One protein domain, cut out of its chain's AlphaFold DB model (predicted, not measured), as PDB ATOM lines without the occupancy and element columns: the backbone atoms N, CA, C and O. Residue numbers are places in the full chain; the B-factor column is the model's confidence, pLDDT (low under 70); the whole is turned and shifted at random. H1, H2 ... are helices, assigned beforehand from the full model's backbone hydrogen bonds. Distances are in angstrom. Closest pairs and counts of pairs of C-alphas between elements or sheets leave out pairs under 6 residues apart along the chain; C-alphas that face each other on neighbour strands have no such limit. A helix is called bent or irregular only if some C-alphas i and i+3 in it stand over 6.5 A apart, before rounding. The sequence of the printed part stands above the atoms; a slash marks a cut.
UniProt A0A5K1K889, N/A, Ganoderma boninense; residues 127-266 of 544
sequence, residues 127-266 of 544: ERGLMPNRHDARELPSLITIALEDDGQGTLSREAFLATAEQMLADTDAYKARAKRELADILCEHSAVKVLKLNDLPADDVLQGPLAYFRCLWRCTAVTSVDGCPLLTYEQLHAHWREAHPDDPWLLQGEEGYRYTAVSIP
ATOM      1  N   GLU A 127     -29.304 -39.306 -32.531       96.75
ATOM      2  CA  GLU A 127     -30.503 -38.784 -31.873       96.75
ATOM      3  C   GLU A 127     -31.726 -39.642 -32.205       96.75
ATOM      4  O   GLU A 127     -32.505 -39.949 -31.304       96.75
ATOM      5  N   ARG A 128     -31.854 -40.101 -33.462       97.00
ATOM      6  CA  ARG A 128     -32.916 -41.019 -33.914       97.00
ATOM      7  C   ARG A 128     -32.948 -42.291 -33.074       97.00
ATOM      8  O   ARG A 128     -34.020 -42.717 -32.653       97.00
ATOM      9  N   GLY A 129     -31.781 -42.853 -32.755       96.19
ATOM     10  CA  GLY A 129     -31.664 -44.028 -31.889       96.19
ATOM     11  C   GLY A 129     -32.244 -43.840 -30.479       96.19
ATOM     12  O   GLY A 129     -32.610 -44.818 -29.834       96.19
ATOM     13  N   LEU A 130     -32.383 -42.599 -30.005       97.31
ATOM     14  CA  LEU A 130     -32.961 -42.264 -28.698       97.31
ATOM     15  C   LEU A 130     -34.458 -41.923 -28.754       97.31
ATOM     16  O   LEU A 130     -35.047 -41.610 -27.720       97.31
ATOM     17  N   MET A 131     -35.075 -41.948 -29.936       97.88
ATOM     18  CA  MET A 131     -36.497 -41.644 -30.104       97.88
ATOM     19  C   MET A 131     -37.358 -42.901 -29.869       97.88
ATOM     20  O   MET A 131     -36.927 -43.994 -30.260       97.88
ATOM     21  N   PRO A 132     -38.560 -42.783 -29.261       98.06
ATOM     22  CA  PRO A 132     -39.475 -43.905 -29.037       98.06
ATOM     23  C   PRO A 132     -39.730 -44.693 -30.318       98.06
ATOM     24  O   PRO A 132     -39.939 -44.082 -31.370       98.06
ATOM     25  N   ASN A 133     -39.697 -46.023 -30.233       97.56
ATOM     26  CA  ASN A 133     -39.966 -46.914 -31.365       97.56
ATOM     27  C   ASN A 133     -41.430 -46.807 -31.838       97.56
ATOM     28  O   ASN A 133     -42.220 -46.075 -31.246       97.56
ATOM     29  N   ARG A 134     -41.816 -47.537 -32.895       97.75
ATOM     30  CA  ARG A 134     -43.178 -47.441 -33.450       97.75
ATOM     31  C   ARG A 134     -44.247 -47.758 -32.406       97.75
ATOM     32  O   ARG A 134     -45.251 -47.058 -32.369       97.75
ATOM     33  N   HIS A 135     -44.033 -48.766 -31.563       97.31
ATOM     34  CA  HIS A 135     -44.954 -49.123 -30.486       97.31
ATOM     35  C   HIS A 135     -45.094 -47.998 -29.457       97.31
ATOM     36  O   HIS A 135     -46.193 -47.509 -29.223       97.31
ATOM     37  N   ASP A 136     -43.984 -47.555 -28.875       97.69
ATOM     38  CA  ASP A 136     -43.964 -46.539 -27.827       97.69
ATOM     39  C   ASP A 136     -44.403 -45.162 -28.342       97.69
ATOM     40  O   ASP A 136     -44.945 -44.366 -27.579       97.69
ATOM     41  N   ALA A 137     -44.198 -44.876 -29.631       98.25
ATOM     42  CA  ALA A 137     -44.693 -43.663 -30.269       98.25
ATOM     43  C   ALA A 137     -46.229 -43.600 -30.252       98.25
ATOM     44  O   ALA A 137     -46.783 -42.527 -30.024       98.25
ATOM     45  N   ARG A 138     -46.930 -44.738 -30.409       98.06
ATOM     46  CA  ARG A 138     -48.405 -44.798 -30.285       98.06
ATOM     47  C   ARG A 138     -48.890 -44.328 -28.919       98.06
ATOM     48  O   ARG A 138     -50.003 -43.827 -28.816       98.06
ATOM     49  N   GLU A 139     -48.054 -44.496 -27.900       97.44
ATOM     50  CA  GLU A 139     -48.354 -44.173 -26.508       97.44
ATOM     51  C   GLU A 139     -48.007 -42.718 -26.143       97.44
ATOM     52  O   GLU A 139     -48.155 -42.312 -24.986       97.44
ATOM     53  N   LEU A 140     -47.534 -41.908 -27.101       98.12
ATOM     54  CA  LEU A 140     -47.274 -40.489 -26.862       98.12
ATOM     55  C   LEU A 140     -48.603 -39.735 -26.673       98.12
ATOM     56  O   LEU A 140     -49.456 -39.779 -27.570       98.12
ATOM     57  N   PRO A 141     -48.789 -39.001 -25.555       98.50
ATOM     58  CA  PRO A 141     -50.026 -38.271 -25.280       98.50
ATOM     59  C   PRO A 141     -50.480 -37.351 -26.419       98.50
ATOM     60  O   PRO A 141     -51.674 -37.276 -26.714       98.50
ATOM     61  N   SER A 142     -49.543 -36.688 -27.096       98.44
ATOM     62  CA  SER A 142     -49.805 -35.816 -28.236       98.44
ATOM     63  C   SER A 142     -50.437 -36.559 -29.414       98.44
ATOM     64  O   SER A 142     -51.378 -36.053 -30.019       98.44
ATOM     65  N   LEU A 143     -49.964 -37.772 -29.729       98.25
ATOM     66  CA  LEU A 143     -50.495 -38.571 -30.838       98.25
ATOM     67  C   LEU A 143     -51.831 -39.214 -30.469       98.25
ATOM     68  O   LEU A 143     -52.753 -39.206 -31.283       98.25
ATOM     69  N   ILE A 144     -51.967 -39.692 -29.227       98.12
ATOM     70  CA  ILE A 144     -53.243 -40.190 -28.695       98.12
ATOM     71  C   ILE A 144     -54.313 -39.097 -28.768       98.12
ATOM     72  O   ILE A 144     -55.428 -39.369 -29.203       98.12
ATOM     73  N   THR A 145     -53.976 -37.861 -28.386       97.81
ATOM     74  CA  THR A 145     -54.919 -36.734 -28.418       97.81
ATOM     75  C   THR A 145     -55.461 -36.512 -29.829       97.81
ATOM     76  O   THR A 145     -56.676 -36.524 -29.996       97.81
ATOM     77  N   ILE A 146     -54.591 -36.427 -30.845       97.69
ATOM     78  CA  ILE A 146     -55.008 -36.275 -32.254       97.69
ATOM     79  C   ILE A 146     -55.847 -37.477 -32.716       97.69
ATOM     80  O   ILE A 146     -56.841 -37.326 -33.422       97.69
ATOM     81  N   ALA A 147     -55.463 -38.698 -32.333       97.62
ATOM     82  CA  ALA A 147     -56.185 -39.897 -32.748       97.62
ATOM     83  C   ALA A 147     -57.614 -39.956 -32.179       97.62
ATOM     84  O   ALA A 147     -58.522 -40.425 -32.872       97.62
ATOM     85  N   LEU A 148     -57.802 -39.462 -30.949       97.38
ATOM     86  CA  LEU A 148     -59.082 -39.419 -30.237       97.38
ATOM     87  C   LEU A 148     -60.023 -38.300 -30.704       97.38
ATOM     88  O   LEU A 148     -61.217 -38.380 -30.413       97.38
ATOM     89  N   GLU A 149     -59.532 -37.281 -31.417       96.75
ATOM     90  CA  GLU A 149     -60.377 -36.195 -31.932       96.75
ATOM     91  C   GLU A 149     -61.540 -36.749 -32.772       96.75
ATOM     92  O   GLU A 149     -61.357 -37.622 -33.625       96.75
ATOM     93  N   ASP A 150     -62.753 -36.256 -32.509       95.38
ATOM     94  CA  ASP A 150     -63.992 -36.668 -33.180       95.38
ATOM     95  C   ASP A 150     -64.241 -38.196 -33.179       95.38
ATOM     96  O   ASP A 150     -64.706 -38.759 -34.171       95.38
ATOM     97  N   ASP A 151     -63.910 -38.908 -32.092       94.19
ATOM     98  CA  ASP A 151     -64.058 -40.374 -31.962       94.19
ATOM     99  C   ASP A 151     -63.385 -41.159 -33.107       94.19
ATOM    100  O   ASP A 151     -63.903 -42.169 -33.625       94.19
ATOM    101  N   GLY A 152     -62.242 -40.646 -33.563       94.38
ATOM    102  CA  GLY A 152     -61.505 -41.205 -34.686       94.38
ATOM    103  C   GLY A 152     -62.133 -40.914 -36.058       94.38
ATOM    104  O   GLY A 152     -61.725 -41.523 -37.049       94.38
ATOM    105  N   GLN A 153     -63.132 -40.028 -36.153       94.31
ATOM    106  CA  GLN A 153     -63.827 -39.689 -37.403       94.31
ATOM    107  C   GLN A 153     -63.253 -38.451 -38.091       94.31
ATOM    108  O   GLN A 153     -62.872 -37.479 -37.450       94.31
ATOM    109  N   GLY A 154     -63.206 -38.476 -39.424       94.56
ATOM    110  CA  GLY A 154     -62.670 -37.384 -40.243       94.56
ATOM    111  C   GLY A 154     -61.281 -37.674 -40.813       94.56
ATOM    112  O   GLY A 154     -60.639 -38.676 -40.486       94.56
ATOM    113  N   THR A 155     -60.828 -36.801 -41.708       94.56
ATOM    114  CA  THR A 155     -59.532 -36.922 -42.381       94.56
ATOM    115  C   THR A 155     -58.426 -36.312 -41.531       94.56
ATOM    116  O   THR A 155     -58.472 -35.118 -41.242       94.56
ATOM    117  N   LEU A 156     -57.411 -37.103 -41.187       96.88
ATOM    118  CA  LEU A 156     -56.173 -36.574 -40.615       96.88
ATOM    119  C   LEU A 156     -55.418 -35.770 -41.680       96.88
ATOM    120  O   LEU A 156     -55.231 -36.251 -42.800       96.88
ATOM    121  N   SER A 157     -54.959 -34.568 -41.336       97.56
ATOM    122  CA  SER A 157     -54.073 -33.779 -42.191       97.56
ATOM    123  C   SER A 157     -52.644 -33.799 -41.646       97.56
ATOM    124  O   SER A 157     -52.419 -33.752 -40.436       97.56
ATOM    125  N   ARG A 158     -51.655 -33.826 -42.549       97.88
ATOM    126  CA  ARG A 158     -50.235 -33.737 -42.164       97.88
ATOM    127  C   ARG A 158     -49.917 -32.396 -41.490       97.88
ATOM    128  O   ARG A 158     -49.054 -32.335 -40.625       97.88
ATOM    129  N   GLU A 159     -50.640 -31.336 -41.842       98.00
ATOM    130  CA  GLU A 159     -50.518 -30.012 -41.220       98.00
ATOM    131  C   GLU A 159     -50.912 -30.027 -39.737       98.00
ATOM    132  O   GLU A 159     -50.190 -29.460 -38.921       98.00
ATOM    133  N   ALA A 160     -52.001 -30.717 -39.369       96.44
ATOM    134  CA  ALA A 160     -52.419 -30.856 -37.972       96.44
ATOM    135  C   ALA A 160     -51.388 -31.637 -37.139       96.44
ATOM    136  O   ALA A 160     -51.076 -31.262 -36.008       96.44
ATOM    137  N   PHE A 161     -50.793 -32.679 -37.731       98.12
ATOM    138  CA  PHE A 161     -49.677 -33.399 -37.119       98.12
ATOM    139  C   PHE A 161     -48.467 -32.480 -36.887       98.12
ATOM    140  O   PHE A 161     -47.975 -32.387 -35.764       98.12
ATOM    141  N   LEU A 162     -48.024 -31.745 -37.915       98.12
ATOM    142  CA  LEU A 162     -46.878 -30.832 -37.804       98.12
ATOM    143  C   LEU A 162     -47.124 -29.694 -36.806       98.12
ATOM    144  O   LEU A 162     -46.198 -29.294 -36.103       98.12
ATOM    145  N   ALA A 163     -48.364 -29.212 -36.686       98.00
ATOM    146  CA  ALA A 163     -48.746 -28.227 -35.676       98.00
ATOM    147  C   ALA A 163     -48.569 -28.744 -34.233       98.00
ATOM    148  O   ALA A 163     -48.437 -27.944 -33.310       98.00
ATOM    149  N   THR A 164     -48.516 -30.066 -34.043       98.00
ATOM    150  CA  THR A 164     -48.334 -30.725 -32.740       98.00
ATOM    151  C   THR A 164     -46.880 -31.163 -32.497       98.00
ATOM    152  O   THR A 164     -46.561 -31.709 -31.440       98.00
ATOM    153  N   ALA A 165     -45.960 -30.901 -33.433       97.75
ATOM    154  CA  ALA A 165     -44.582 -31.393 -33.360       97.75
ATOM    155  C   ALA A 165     -43.844 -30.956 -32.080       97.75
ATOM    156  O   ALA A 165     -43.149 -31.766 -31.475       97.75
ATOM    157  N   GLU A 166     -44.029 -29.715 -31.616       98.19
ATOM    158  CA  GLU A 166     -43.401 -29.233 -30.374       98.19
ATOM    159  C   GLU A 166     -43.857 -30.040 -29.146       98.19
ATOM    160  O   GLU A 166     -43.028 -30.489 -28.352       98.19
ATOM    161  N   GLN A 167     -45.163 -30.300 -29.023       98.56
ATOM    162  CA  GLN A 167     -45.708 -31.104 -27.927       98.56
ATOM    163  C   GLN A 167     -45.254 -32.567 -28.021       98.56
ATOM    164  O   GLN A 167     -44.896 -33.167 -27.012       98.56
ATOM    165  N   MET A 168     -45.209 -33.128 -29.229       98.25
ATOM    166  CA  MET A 168     -44.710 -34.483 -29.470       98.25
ATOM    167  C   MET A 168     -43.239 -34.645 -29.064       98.25
ATOM    168  O   MET A 168     -42.854 -35.679 -28.511       98.25
ATOM    169  N   LEU A 169     -42.404 -33.628 -29.301       98.25
ATOM    170  CA  LEU A 169     -41.012 -33.626 -28.848       98.25
ATOM    171  C   LEU A 169     -40.910 -33.517 -27.322       98.25
ATOM    172  O   LEU A 169     -40.112 -34.234 -26.719       98.25
ATOM    173  N   ALA A 170     -41.764 -32.712 -26.682       98.38
ATOM    174  CA  ALA A 170     -41.842 -32.660 -25.222       98.38
ATOM    175  C   ALA A 170     -42.249 -34.020 -24.615       98.38
ATOM    176  O   ALA A 170     -41.636 -34.482 -23.649       98.38
ATOM    177  N   ASP A 171     -43.229 -34.701 -25.212       98.44
ATOM    178  CA  ASP A 171     -43.655 -36.044 -24.806       98.44
ATOM    179  C   ASP A 171     -42.539 -37.079 -25.023       98.44
ATOM    180  O   ASP A 171     -42.315 -37.960 -24.187       98.44
ATOM    181  N   THR A 172     -41.781 -36.935 -26.111       97.81
ATOM    182  CA  THR A 172     -40.603 -37.756 -26.414       97.81
ATOM    183  C   THR A 172     -39.499 -37.577 -25.369       97.81
ATOM    184  O   THR A 172     -38.876 -38.555 -24.945       97.81
ATOM    185  N   ASP A 173     -39.261 -36.361 -24.887       98.00
ATOM    186  CA  ASP A 173     -38.283 -36.118 -23.826       98.00
ATOM    187  C   ASP A 173     -38.753 -36.668 -22.471       98.00
ATOM    188  O   ASP A 173     -37.955 -37.252 -21.726       98.00
ATOM    189  N   ALA A 174     -40.055 -36.588 -22.180       97.56
ATOM    190  CA  ALA A 174     -40.647 -37.252 -21.020       97.56
ATOM    191  C   ALA A 174     -40.492 -38.783 -21.098       97.56
ATOM    192  O   ALA A 174     -40.141 -39.425 -20.100       97.56
ATOM    193  N   TYR A 175     -40.678 -39.365 -22.287       97.31
ATOM    194  CA  TYR A 175     -40.411 -40.778 -22.559       97.31
ATOM    195  C   TYR A 175     -38.939 -41.137 -22.306       97.31
ATOM    196  O   TYR A 175     -38.667 -42.065 -21.542       97.31
ATOM    197  N   LYS A 176     -37.976 -40.376 -22.848       97.12
ATOM    198  CA  LYS A 176     -36.537 -40.619 -22.620       97.12
ATOM    199  C   LYS A 176     -36.191 -40.573 -21.132       97.12
ATOM    200  O   LYS A 176     -35.475 -41.442 -20.633       97.12
ATOM    201  N   ALA A 177     -36.720 -39.589 -20.401       96.94
ATOM    202  CA  ALA A 177     -36.511 -39.464 -18.962       96.94
ATOM    203  C   ALA A 177     -37.070 -40.672 -18.186       96.94
ATOM    204  O   ALA A 177     -36.431 -41.152 -17.243       96.94
ATOM    205  N   ARG A 178     -38.236 -41.194 -18.593       95.75
ATOM    206  CA  ARG A 178     -38.813 -42.431 -18.044       95.75
ATOM    207  C   ARG A 178     -37.933 -43.643 -18.351       95.75
ATOM    208  O   ARG A 178     -37.550 -44.343 -17.418       95.75
ATOM    209  N   ALA A 179     -37.551 -43.841 -19.612       95.88
ATOM    210  CA  ALA A 179     -36.727 -44.967 -20.050       95.88
ATOM    211  C   ALA A 179     -35.381 -45.026 -19.307       95.88
ATOM    212  O   ALA A 179     -34.945 -46.091 -18.860       95.88
ATOM    213  N   LYS A 180     -34.742 -43.866 -19.100       96.69
ATOM    214  CA  LYS A 180     -33.519 -43.748 -18.295       96.69
ATOM    215  C   LYS A 180     -33.739 -44.160 -16.842       96.69
ATOM    216  O   LYS A 180     -32.945 -44.921 -16.293       96.69
ATOM    217  N   ARG A 181     -34.817 -43.673 -16.219       95.38
ATOM    218  CA  ARG A 181     -35.163 -44.011 -14.832       95.38
ATOM    219  C   ARG A 181     -35.366 -45.512 -14.661       95.38
ATOM    220  O   ARG A 181     -34.774 -46.091 -13.764       95.38
ATOM    221  N   GLU A 182     -36.117 -46.147 -15.554       93.88
ATOM    222  CA  GLU A 182     -36.386 -47.588 -15.489       93.88
ATOM    223  C   GLU A 182     -35.102 -48.426 -15.602       93.88
ATOM    224  O   GLU A 182     -34.912 -49.383 -14.853       93.88
ATOM    225  N   LEU A 183     -34.168 -48.050 -16.482       94.69
ATOM    226  CA  LEU A 183     -32.869 -48.726 -16.571       94.69
ATOM    227  C   LEU A 183     -31.974 -48.474 -15.353       94.69
ATOM    228  O   LEU A 183     -31.257 -49.384 -14.923       94.69
ATOM    229  N   ALA A 184     -32.006 -47.264 -14.794       95.00
ATOM    230  CA  ALA A 184     -31.310 -46.953 -13.551       95.00
ATOM    231  C   ALA A 184     -31.883 -47.775 -12.383       95.00
ATOM    232  O   ALA A 184     -31.110 -48.344 -11.612       95.00
ATOM    233  N   ASP A 185     -33.206 -47.925 -12.303       92.38
ATOM    234  CA  ASP A 185     -33.886 -48.757 -11.307       92.38
ATOM    235  C   ASP A 185     -33.482 -50.229 -11.456       92.38
ATOM    236  O   ASP A 185     -33.070 -50.856 -10.476       92.38
ATOM    237  N   ILE A 186     -33.477 -50.765 -12.686       91.69
ATOM    238  CA  ILE A 186     -32.966 -52.115 -12.984       91.69
ATOM    239  C   ILE A 186     -31.531 -52.275 -12.460       91.69
ATOM    240  O   ILE A 186     -31.219 -53.263 -11.786       91.69
ATOM    241  N   LEU A 187     -30.655 -51.300 -12.737       91.81
ATOM    242  CA  LEU A 187     -29.262 -51.305 -12.283       91.81
ATOM    243  C   LEU A 187     -29.139 -51.280 -10.764       91.81
ATOM    244  O   LEU A 187     -28.332 -52.026 -10.206       91.81
ATOM    245  N   CYS A 188     -29.940 -50.470 -10.086       91.31
ATOM    246  CA  CYS A 188     -29.863 -50.315  -8.644       91.31
ATOM    247  C   CYS A 188     -30.501 -51.475  -7.865       91.31
ATOM    248  O   CYS A 188     -30.020 -51.832  -6.782       91.31
ATOM    249  N   GLU A 189     -31.548 -52.102  -8.406       89.62
ATOM    250  CA  GLU A 189     -32.166 -53.299  -7.827       89.62
ATOM    251  C   GLU A 189     -31.256 -54.532  -7.941       89.62
ATOM    252  O   GLU A 189     -31.371 -55.489  -7.163       89.62
ATOM    253  N   HIS A 190     -30.285 -54.492  -8.853       88.81
ATOM    254  CA  HIS A 190     -29.344 -55.574  -9.065       88.81
ATOM    255  C   HIS A 190     -28.449 -55.834  -7.846       88.81
ATOM    256  O   HIS A 190     -27.743 -54.960  -7.335       88.81
ATOM    257  N   SER A 191     -28.393 -57.096  -7.410       81.38
ATOM    258  CA  SER A 191     -27.737 -57.514  -6.158       81.38
ATOM    259  C   SER A 191     -26.284 -57.039  -5.987       81.38
ATOM    260  O   SER A 191     -25.882 -56.667  -4.884       81.38
ATOM    261  N   ALA A 192     -25.494 -57.015  -7.064       80.81
ATOM    262  CA  ALA A 192     -24.092 -56.584  -7.031       80.81
ATOM    263  C   ALA A 192     -23.898 -55.067  -6.843       80.81
ATOM    264  O   ALA A 192     -22.830 -54.628  -6.401       80.81
ATOM    265  N   VAL A 193     -24.925 -54.285  -7.174       84.50
ATOM    266  CA  VAL A 193     -24.909 -52.818  -7.204       84.50
ATOM    267  C   VAL A 193     -25.694 -52.234  -6.036       84.50
ATOM    268  O   VAL A 193     -25.333 -51.175  -5.538       84.50
ATOM    269  N   LYS A 194     -26.679 -52.963  -5.503       86.88
ATOM    270  CA  LYS A 194     -27.543 -52.541  -4.389       86.88
ATOM    271  C   LYS A 194     -26.801 -51.957  -3.178       86.88
ATOM    272  O   LYS A 194     -27.318 -51.090  -2.483       86.88
ATOM    273  N   VAL A 195     -25.572 -52.406  -2.916       84.69
ATOM    274  CA  VAL A 195     -24.744 -51.912  -1.798       84.69
ATOM    275  C   VAL A 195     -24.067 -50.558  -2.057       84.69
ATOM    276  O   VAL A 195     -23.479 -49.999  -1.137       84.69
ATOM    277  N   LEU A 196     -24.112 -50.049  -3.288       85.12
ATOM    278  CA  LEU A 196     -23.434 -48.823  -3.719       85.12
ATOM    279  C   LEU A 196     -24.285 -47.559  -3.543       85.12
ATOM    280  O   LEU A 196     -23.787 -46.475  -3.813       85.12
ATOM    281  N   LYS A 197     -25.540 -47.685  -3.085       88.75
ATOM    282  CA  LYS A 197     -26.480 -46.562  -2.900       88.75
ATOM    283  C   LYS A 197     -26.673 -45.692  -4.154       88.75
ATOM    284  O   LYS A 197     -26.904 -44.496  -4.051       88.75
ATOM    285  N   LEU A 198     -26.625 -46.301  -5.342       88.19
ATOM    286  CA  LEU A 198     -26.845 -45.576  -6.602       88.19
ATOM    287  C   LEU A 198     -28.255 -44.968  -6.718       88.19
ATOM    288  O   LEU A 198     -28.430 -44.021  -7.467       88.19
ATOM    289  N   ASN A 199     -29.225 -45.453  -5.933       90.12
ATOM    290  CA  ASN A 199     -30.583 -44.898  -5.855       90.12
ATOM    291  C   ASN A 199     -30.637 -43.419  -5.435       90.12
ATOM    292  O   ASN A 199     -31.653 -42.771  -5.658       90.12
ATOM    293  N   ASP A 200     -29.584 -42.904  -4.794       91.88
ATOM    294  CA  ASP A 200     -29.528 -41.509  -4.344       91.88
ATOM    295  C   ASP A 200     -29.069 -40.554  -5.470       91.88
ATOM    296  O   ASP A 200     -29.069 -39.337  -5.284       91.88
ATOM    297  N   LEU A 201     -28.653 -41.090  -6.627       94.06
ATOM    298  CA  LEU A 201     -28.148 -40.325  -7.767       94.06
ATOM    299  C   LEU A 201     -29.226 -40.134  -8.850       94.06
ATOM    300  O   LEU A 201     -30.078 -41.006  -9.037       94.06
ATOM    301  N   PRO A 202     -29.176 -39.029  -9.617       96.50
ATOM    302  CA  PRO A 202     -29.959 -38.874 -10.840       96.50
ATOM    303  C   PRO A 202     -29.743 -40.037 -11.819       96.50
ATOM    304  O   PRO A 202     -28.635 -40.559 -11.944       96.50
ATOM    305  N   ALA A 203     -30.788 -40.412 -12.566       96.75
ATOM    306  CA  ALA A 203     -30.722 -41.526 -13.517       96.75
ATOM    307  C   ALA A 203     -29.612 -41.346 -14.570       96.75
ATOM    308  O   ALA A 203     -28.936 -42.314 -14.912       96.75
ATOM    309  N   ASP A 204     -29.382 -40.117 -15.040       96.69
ATOM    310  CA  ASP A 204     -28.294 -39.803 -15.971       96.69
ATOM    311  C   ASP A 204     -26.917 -40.144 -15.387       96.69
ATOM    312  O   ASP A 204     -26.130 -40.830 -16.037       96.69
ATOM    313  N   ASP A 205     -26.653 -39.763 -14.135       95.88
ATOM    314  CA  ASP A 205     -25.380 -40.038 -13.460       95.88
ATOM    315  C   ASP A 205     -25.169 -41.546 -13.258       95.88
ATOM    316  O   ASP A 205     -24.070 -42.071 -13.456       95.88
ATOM    317  N   VAL A 206     -26.242 -42.272 -12.917       96.25
ATOM    318  CA  VAL A 206     -26.218 -43.737 -12.799       96.25
ATOM    319  C   VAL A 206     -25.868 -44.379 -14.143       96.25
ATOM    320  O   VAL A 206     -25.003 -45.257 -14.199       96.25
ATOM    321  N   LEU A 207     -26.508 -43.935 -15.228       96.31
ATOM    322  CA  LEU A 207     -26.339 -44.494 -16.571       96.31
ATOM    323  C   LEU A 207     -25.035 -44.080 -17.260       96.31
ATOM    324  O   LEU A 207     -24.563 -44.802 -18.141       96.31
ATOM    325  N   GLN A 208     -24.425 -42.970 -16.848       96.25
ATOM    326  CA  GLN A 208     -23.075 -42.575 -17.254       96.25
ATOM    327  C   GLN A 208     -21.984 -43.309 -16.467       96.25
ATOM    328  O   GLN A 208     -20.810 -43.229 -16.828       96.25
ATOM    329  N   GLY A 209     -22.336 -44.044 -15.412       95.38
ATOM    330  CA  GLY A 209     -21.387 -44.806 -14.616       95.38
ATOM    331  C   GLY A 209     -20.750 -45.987 -15.372       95.38
ATOM    332  O   GLY A 209     -21.323 -46.548 -16.312       95.38
ATOM    333  N   PRO A 210     -19.582 -46.474 -14.917       95.12
ATOM    334  CA  PRO A 210     -18.845 -47.562 -15.560       95.12
ATOM    335  C   PRO A 210     -19.489 -48.944 -15.329       95.12
ATOM    336  O   PRO A 210     -18.978 -49.960 -15.797       95.12
ATOM    337  N   LEU A 211     -20.589 -49.013 -14.576       94.25
ATOM    338  CA  LEU A 211     -21.347 -50.243 -14.330       94.25
ATOM    339  C   LEU A 211     -22.614 -50.342 -15.195       94.25
ATOM    340  O   LEU A 211     -23.219 -51.412 -15.238       94.25
ATOM    341  N   ALA A 212     -23.010 -49.255 -15.865       95.06
ATOM    342  CA  ALA A 212     -24.262 -49.152 -16.604       95.06
ATOM    343  C   ALA A 212     -24.155 -49.767 -18.003       95.06
ATOM    344  O   ALA A 212     -24.027 -49.070 -19.011       95.06
ATOM    345  N   TYR A 213     -24.194 -51.097 -18.035       94.12
ATOM    346  CA  TYR A 213     -24.300 -51.883 -19.257       94.12
ATOM    347  C   TYR A 213     -25.457 -52.862 -19.169       94.12
ATOM    348  O   TYR A 213     -25.709 -53.481 -18.132       94.12
ATOM    349  N   PHE A 214     -26.096 -53.056 -20.310       93.56
ATOM    350  CA  PHE A 214     -27.314 -53.827 -20.445       93.56
ATOM    351  C   PHE A 214     -27.187 -54.842 -21.569       93.56
ATOM    352  O   PHE A 214     -26.260 -54.815 -22.383       93.56
ATOM    353  N   ARG A 215     -28.141 -55.765 -21.605       90.94
ATOM    354  CA  ARG A 215     -28.287 -56.734 -22.680       90.94
ATOM    355  C   ARG A 215     -29.759 -56.978 -22.967       90.94
ATOM    356  O   ARG A 215     -30.534 -57.252 -22.050       90.94
ATOM    357  N   CYS A 216     -30.096 -56.988 -24.252       91.69
ATOM    358  CA  CYS A 216     -31.384 -57.471 -24.728       91.69
ATOM    359  C   CYS A 216     -31.494 -58.999 -24.553       91.69
ATOM    360  O   CYS A 216     -30.608 -59.764 -24.958       91.69
ATOM    361  N   LEU A 217     -32.581 -59.455 -23.929       87.75
ATOM    362  CA  LEU A 217     -32.848 -60.866 -23.648       87.75
ATOM    363  C   LEU A 217     -33.504 -61.613 -24.815       87.75
ATOM    364  O   LEU A 217     -33.521 -62.847 -24.813       87.75
ATOM    365  N   TRP A 218     -33.975 -60.909 -25.842       84.94
ATOM    366  CA  TRP A 218     -34.778 -61.484 -26.928       84.94
ATOM    367  C   TRP A 218     -33.992 -62.255 -27.991       84.94
ATOM    368  O   TRP A 218     -34.460 -62.489 -29.097       84.94
ATOM    369  N   ARG A 219     -32.795 -62.743 -27.644       73.81
ATOM    370  CA  ARG A 219     -31.925 -63.529 -28.537       73.81
ATOM    371  C   ARG A 219     -31.705 -62.867 -29.903       73.81
ATOM    372  O   ARG A 219     -31.486 -63.566 -30.890       73.81
ATOM    373  N   CYS A 220     -31.705 -61.540 -29.939       83.75
ATOM    374  CA  CYS A 220     -31.407 -60.774 -31.136       83.75
ATOM    375  C   CYS A 220     -30.000 -61.120 -31.609       83.75
ATOM    376  O   CYS A 220     -29.012 -60.820 -30.935       83.75
ATOM    377  N   THR A 221     -29.906 -61.749 -32.774       72.81
ATOM    378  CA  THR A 221     -28.626 -62.011 -33.441       72.81
ATOM    379  C   THR A 221     -27.943 -60.705 -33.850       72.81
ATOM    380  O   THR A 221     -26.719 -60.646 -33.897       72.81
ATOM    381  N   ALA A 222     -28.722 -59.637 -34.053       66.06
ATOM    382  CA  ALA A 222     -28.226 -58.300 -34.357       66.06
ATOM    383  C   ALA A 222     -27.388 -57.679 -33.222       66.06
ATOM    384  O   ALA A 222     -26.471 -56.929 -33.506       66.06
ATOM    385  N   VAL A 223     -27.600 -58.033 -31.946       62.94
ATOM    386  CA  VAL A 223     -26.877 -57.400 -30.812       62.94
ATOM    387  C   VAL A 223     -25.378 -57.709 -30.816       62.94
ATOM    388  O   VAL A 223     -24.596 -57.013 -30.180       62.94
ATOM    389  N   THR A 224     -24.934 -58.726 -31.557       59.38
ATOM    390  CA  THR A 224     -23.498 -58.983 -31.731       59.38
ATOM    391  C   THR A 224     -22.827 -58.096 -32.788       59.38
ATOM    392  O   THR A 224     -21.628 -58.250 -32.993       59.38
ATOM    393  N   SER A 225     -23.548 -57.199 -33.474       53.44
ATOM    394  CA  SER A 225     -23.007 -56.450 -34.621       53.44
ATOM    395  C   SER A 225     -22.225 -55.188 -34.253       53.44
ATOM    396  O   SER A 225     -21.286 -54.856 -34.973       53.44
ATOM    397  N   VAL A 226     -22.537 -54.511 -33.141       62.31
ATOM    398  CA  VAL A 226     -21.785 -53.315 -32.732       62.31
ATOM    399  C   VAL A 226     -20.487 -53.772 -32.064       62.31
ATOM    400  O   VAL A 226     -20.425 -54.079 -30.872       62.31
ATOM    401  N   ASP A 227     -19.448 -53.911 -32.883       71.44
ATOM    402  CA  ASP A 227     -18.089 -54.305 -32.506       71.44
ATOM    403  C   ASP A 227     -17.943 -55.670 -31.805       71.44
ATOM    404  O   ASP A 227     -16.982 -55.896 -31.061       71.44
ATOM    405  N   GLY A 228     -18.891 -56.594 -31.988       77.12
ATOM    406  CA  GLY A 228     -18.821 -57.923 -31.369       77.12
ATOM    407  C   GLY A 228     -19.045 -57.936 -29.852       77.12
ATOM    408  O   GLY A 228     -18.836 -58.975 -29.217       77.12
ATOM    409  N   CYS A 229     -19.461 -56.818 -29.245       80.69
ATOM    410  CA  CYS A 229     -19.697 -56.724 -27.808       80.69
ATOM    411  C   CYS A 229     -21.199 -56.847 -27.496       80.69
ATOM    412  O   CYS A 229     -21.975 -55.999 -27.919       80.69
ATOM    413  N   PRO A 230     -21.645 -57.843 -26.706       85.12
ATOM    414  CA  PRO A 230     -23.062 -58.002 -26.363       85.12
ATOM    415  C   PRO A 230     -23.536 -57.041 -25.257       85.12
ATOM    416  O   PRO A 230     -24.630 -57.224 -24.721       85.12
ATOM    417  N   LEU A 231     -22.676 -56.109 -24.837       90.19
ATOM    418  CA  LEU A 231     -22.918 -55.157 -23.760       90.19
ATOM    419  C   LEU A 231     -23.269 -53.814 -24.385       90.19
ATOM    420  O   LEU A 231     -22.446 -53.244 -25.096       90.19
ATOM    421  N   LEU A 232     -24.465 -53.326 -24.090       92.81
ATOM    422  CA  LEU A 232     -24.995 -52.091 -24.646       92.81
ATOM    423  C   LEU A 232     -25.025 -51.013 -23.560       92.81
ATOM    424  O   LEU A 232     -25.407 -51.297 -22.420       92.81
ATOM    425  N   THR A 233     -24.625 -49.787 -23.893       95.06
ATOM    426  CA  THR A 233     -24.956 -48.607 -23.075       95.06
ATOM    427  C   THR A 233     -26.456 -48.309 -23.152       95.06
ATOM    428  O   THR A 233     -27.183 -48.974 -23.888       95.06
ATOM    429  N   TYR A 234     -26.934 -47.310 -22.404       95.56
ATOM    430  CA  TYR A 234     -28.308 -46.821 -22.553       95.56
ATOM    431  C   TYR A 234     -28.615 -46.453 -24.010       95.56
ATOM    432  O   TYR A 234     -29.574 -46.963 -24.581       95.56
ATOM    433  N   GLU A 235     -27.759 -45.641 -24.623       96.25
ATOM    434  CA  GLU A 235     -27.953 -45.117 -25.971       96.25
ATOM    435  C   GLU A 235     -27.963 -46.246 -27.005       96.25
ATOM    436  O   GLU A 235     -28.839 -46.312 -27.861       96.25
ATOM    437  N   GLN A 236     -27.028 -47.191 -26.872       94.75
ATOM    438  CA  GLN A 236     -26.939 -48.354 -27.752       94.75
ATOM    439  C   GLN A 236     -28.110 -49.321 -27.562       94.75
ATOM    440  O   GLN A 236     -28.586 -49.896 -28.536       94.75
ATOM    441  N   LEU A 237     -28.564 -49.531 -26.322       94.75
ATOM    442  CA  LEU A 237     -29.717 -50.382 -26.041       94.75
ATOM    443  C   LEU A 237     -30.985 -49.771 -26.625       94.75
ATOM    444  O   LEU A 237     -31.785 -50.500 -27.199       94.75
ATOM    445  N   HIS A 238     -31.151 -48.462 -26.480       94.88
ATOM    446  CA  HIS A 238     -32.309 -47.745 -26.982       94.88
ATOM    447  C   HIS A 238     -32.355 -47.750 -28.514       94.88
ATOM    448  O   HIS A 238     -33.373 -48.132 -29.089       94.88
ATOM    449  N   ALA A 239     -31.228 -47.455 -29.170       95.12
ATOM    450  CA  ALA A 239     -31.113 -47.545 -30.625       95.12
ATOM    451  C   ALA A 239     -31.388 -48.972 -31.117       95.12
ATOM    452  O   ALA A 239     -32.199 -49.183 -32.016       95.12
ATOM    453  N   HIS A 240     -30.794 -49.969 -30.451       94.06
ATOM    454  CA  HIS A 240     -31.077 -51.373 -30.725       94.06
ATOM    455  C   HIS A 240     -32.567 -51.702 -30.566       94.06
ATOM    456  O   HIS A 240     -33.107 -52.451 -31.375       94.06
ATOM    457  N   TRP A 241     -33.221 -51.173 -29.530       94.25
ATOM    458  CA  TRP A 241     -34.635 -51.417 -29.272       94.25
ATOM    459  C   TRP A 241     -35.518 -50.839 -30.372       94.25
ATOM    460  O   TRP A 241     -36.367 -51.545 -30.903       94.25
ATOM    461  N   ARG A 242     -35.245 -49.600 -30.789       94.94
ATOM    462  CA  ARG A 242     -35.937 -48.956 -31.907       94.94
ATOM    463  C   ARG A 242     -35.850 -49.767 -33.198       94.94
ATOM    464  O   ARG A 242     -36.860 -49.949 -33.868       94.94
ATOM    465  N   GLU A 243     -34.660 -50.252 -33.536       93.62
ATOM    466  CA  GLU A 243     -34.415 -50.944 -34.805       93.62
ATOM    467  C   GLU A 243     -34.880 -52.403 -34.803       93.62
ATOM    468  O   GLU A 243     -35.468 -52.878 -35.774       93.62
ATOM    469  N   ALA A 244     -34.575 -53.147 -33.738       93.50
ATOM    470  CA  ALA A 244     -34.807 -54.587 -33.696       93.50
ATOM    471  C   ALA A 244     -36.186 -54.964 -33.143       93.50
ATOM    472  O   ALA A 244     -36.630 -56.082 -33.400       93.50
ATOM    473  N   HIS A 245     -36.824 -54.052 -32.401       94.12
ATOM    474  CA  HIS A 245     -38.094 -54.260 -31.698       94.12
ATOM    475  C   HIS A 245     -39.070 -53.111 -31.974       94.12
ATOM    476  O   HIS A 245     -39.534 -52.468 -31.034       94.12
ATOM    477  N   PRO A 246     -39.364 -52.781 -33.246       96.06
ATOM    478  CA  PRO A 246     -40.170 -51.607 -33.568       96.06
ATOM    479  C   PRO A 246     -41.598 -51.701 -33.019       96.06
ATOM    480  O   PRO A 246     -42.159 -50.684 -32.624       96.06
ATOM    481  N   ASP A 247     -42.163 -52.908 -32.972       95.06
ATOM    482  CA  ASP A 247     -43.575 -53.151 -32.659       95.06
ATOM    483  C   ASP A 247     -43.799 -53.623 -31.210       95.06
ATOM    484  O   ASP A 247     -44.917 -53.978 -30.830       95.06
ATOM    485  N   ASP A 248     -42.756 -53.577 -30.383       93.81
ATOM    486  CA  ASP A 248     -42.775 -54.054 -29.007       93.81
ATOM    487  C   ASP A 248     -42.557 -52.920 -27.997       93.81
ATOM    488  O   ASP A 248     -41.700 -52.056 -28.213       93.81
ATOM    489  N   PRO A 249     -43.264 -52.925 -26.855       94.44
ATOM    490  CA  PRO A 249     -43.150 -51.854 -25.876       94.44
ATOM    491  C   PRO A 249     -41.777 -51.855 -25.211       94.44
ATOM    492  O   PRO A 249     -41.212 -52.912 -24.894       94.44
ATOM    493  N   TRP A 250     -41.268 -50.662 -24.917       93.38
ATOM    494  CA  TRP A 250     -40.098 -50.514 -24.065       93.38
ATOM    495  C   TRP A 250     -40.346 -51.162 -22.703       93.38
ATOM    496  O   TRP A 250     -41.271 -50.798 -21.977       93.38
ATOM    497  N   LEU A 251     -39.485 -52.120 -22.346       85.00
ATOM    498  CA  LEU A 251     -39.447 -52.731 -21.018       85.00
ATOM    499  C   LEU A 251     -40.812 -53.258 -20.531       85.00
ATOM    500  O   LEU A 251     -41.313 -52.810 -19.502       85.00
ATOM    501  N   LEU A 252     -41.363 -54.273 -21.219       77.81
ATOM    502  CA  LEU A 252     -42.547 -55.031 -20.774       77.81
ATOM    503  C   LEU A 252     -42.558 -55.231 -19.250       77.81
ATOM    504  O   LEU A 252     -41.754 -56.015 -18.719       77.81
ATOM    505  N   GLN A 253     -43.488 -54.547 -18.577       74.38
ATOM    506  CA  GLN A 253     -43.746 -54.748 -17.159       74.38
ATOM    507  C   GLN A 253     -44.327 -56.148 -16.978       74.38
ATOM    508  O   GLN A 253     -45.452 -56.426 -17.386       74.38
ATOM    509  N   GLY A 254     -43.528 -57.064 -16.431       69.00
ATOM    510  CA  GLY A 254     -43.996 -58.419 -16.159       69.00
ATOM    511  C   GLY A 254     -45.000 -58.450 -15.007       69.00
ATOM    512  O   GLY A 254     -44.987 -57.587 -14.125       69.00
ATOM    513  N   GLU A 255     -45.843 -59.485 -14.992       65.94
ATOM    514  CA  GLU A 255     -46.698 -59.798 -13.844       65.94
ATOM    515  C   GLU A 255     -45.847 -59.968 -12.565       65.94
ATOM    516  O   GLU A 255     -44.682 -60.380 -12.616       65.94
ATOM    517  N   GLU A 256     -46.429 -59.589 -11.422       64.88
ATOM    518  CA  GLU A 256     -45.802 -59.432 -10.102       64.88
ATOM    519  C   GLU A 256     -44.575 -60.339  -9.844       64.88
ATOM    520  O   GLU A 256     -44.686 -61.535  -9.581       64.88
ATOM    521  N   GLY A 257     -43.372 -59.747  -9.874       64.06
ATOM    522  CA  GLY A 257     -42.120 -60.389  -9.440       64.06
ATOM    523  C   GLY A 257     -40.953 -60.290 -10.425       64.06
ATOM    524  O   GLY A 257     -39.801 -60.311  -9.992       64.06
ATOM    525  N   TYR A 258     -41.223 -60.104 -11.719       59.66
ATOM    526  CA  TYR A 258     -40.199 -59.823 -12.731       59.66
ATOM    527  C   TYR A 258     -40.567 -58.539 -13.460       59.66
ATOM    528  O   TYR A 258     -41.221 -58.577 -14.496       59.66
ATOM    529  N   ARG A 259     -40.153 -57.391 -12.907       64.12
ATOM    530  CA  ARG A 259     -40.541 -56.081 -13.450       64.12
ATOM    531  C   ARG A 259     -40.148 -55.890 -14.913       64.12
ATOM    532  O   ARG A 259     -40.820 -55.131 -15.586       64.12
ATOM    533  N   TYR A 260     -39.127 -56.591 -15.414       74.81
ATOM    534  CA  TYR A 260     -38.622 -56.396 -16.772       74.81
ATOM    535  C   TYR A 260     -38.183 -57.721 -17.395       74.81
ATOM    536  O   TYR A 260     -37.293 -58.398 -16.879       74.81
ATOM    537  N   THR A 261     -38.819 -58.112 -18.502       77.56
ATOM    538  CA  THR A 261     -38.552 -59.400 -19.180       77.56
ATOM    539  C   THR A 261     -37.658 -59.272 -20.415       77.56
ATOM    540  O   THR A 261     -37.072 -60.258 -20.865       77.56
ATOM    541  N   ALA A 262     -37.525 -58.062 -20.955       84.06
ATOM    542  CA  ALA A 262     -36.853 -57.811 -22.223       84.06
ATOM    543  C   ALA A 262     -35.384 -57.382 -22.099       84.06
ATOM    544  O   ALA A 262     -34.567 -57.664 -22.980       84.06
ATOM    545  N   VAL A 263     -35.027 -56.736 -20.991       88.00
ATOM    546  CA  VAL A 263     -33.683 -56.211 -20.739       88.00
ATOM    547  C   VAL A 263     -33.154 -56.810 -19.452       88.00
ATOM    548  O   VAL A 263     -33.883 -57.014 -18.486       88.00
ATOM    549  N   SER A 264     -31.861 -57.105 -19.444       88.06
ATOM    550  CA  SER A 264     -31.165 -57.584 -18.258       88.06
ATOM    551  C   SER A 264     -29.844 -56.873 -18.072       88.06
ATOM    552  O   SER A 264     -29.210 -56.424 -19.031       88.06
ATOM    553  N   ILE A 265     -29.392 -56.865 -16.826       85.62
ATOM    554  CA  ILE A 265     -27.987 -56.637 -16.527       85.62
ATOM    555  C   ILE A 265     -27.255 -57.949 -16.788       85.62
ATOM    556  O   ILE A 265     -27.697 -58.996 -16.312       85.62
ATOM    557  N   PRO A 266     -26.154 -57.932 -17.550       81.50
ATOM    558  CA  PRO A 266     -25.462 -59.153 -17.928       81.50
ATOM    559  C   PRO A 266     -24.955 -59.927 -16.705       81.50
ATOM    560  O   PRO A 266     -23.949 -59.573 -16.086       81.50
TER     561      PRO A 266
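Overview. This is residues 127 to 266 of the 544 residues of the protein "N/A" of Ganoderma boninense (UniProt A0A5K1K889). One long helix, H4, makes the spine of an elongated domain; beside its beginning H2 and H3 form a head from which residues 148 to 155 stick out, and towards its other end short H5 packs on it, with H7 crosswise nearby, H6 beyond H7, and long loops around. The printed part has 140 residues, with seven named helices, H1 to H7, and no named strand: all helix, though the named helices hold 68 residues. It is only just compact, close to loose, with a radius of gyration of the C-alphas of 17.1 A and spans of 54 by 35 by 31 A.

Along the chain. H1, residues 134 to 138, begins at C-alpha (-43.178, -47.441, -33.450). H2, residues 141 to 152, measures 15.1 A and is irregular: C-alphas 147 and 150 are 8.5 A apart. H3 is residues 158 to 163; H4, residues 165 to 189, measures 35.9 A. H5 is residues 203 to 207, H6 residues 221 to 224. H7, residues 234 to 244, measures 15.1 A and ends at C-alpha (-34.807, -54.587, -33.696).

Arrangement. H4 touches H2, closest C-alphas Met 168 and Ser 142, 5.4 A, at a steep tilt of 56 degrees, opposite ways. H4 touches H5, closest C-alphas Arg 181 and Ala 203, 5.3 A. H7 is close to but not clearly touching H4, closest C-alphas Tyr 234 and Lys 180, 7.4 A. H3 and H4 meet only through their link. Every O i to N i+4 pair is within hydrogen-bond range in H1, H3, H4, H5 and H7, but 5 of 8 in H2; H6 is too short for one.

Size, cuts and confidence. C-alphas 154 and 195, the farthest apart, are 55.9 A apart. The printed part has no cut. The links H4 to H5 and H5 to H6 are long. pLDDT is under 70 at residues 222 to 226 and 254 to 259.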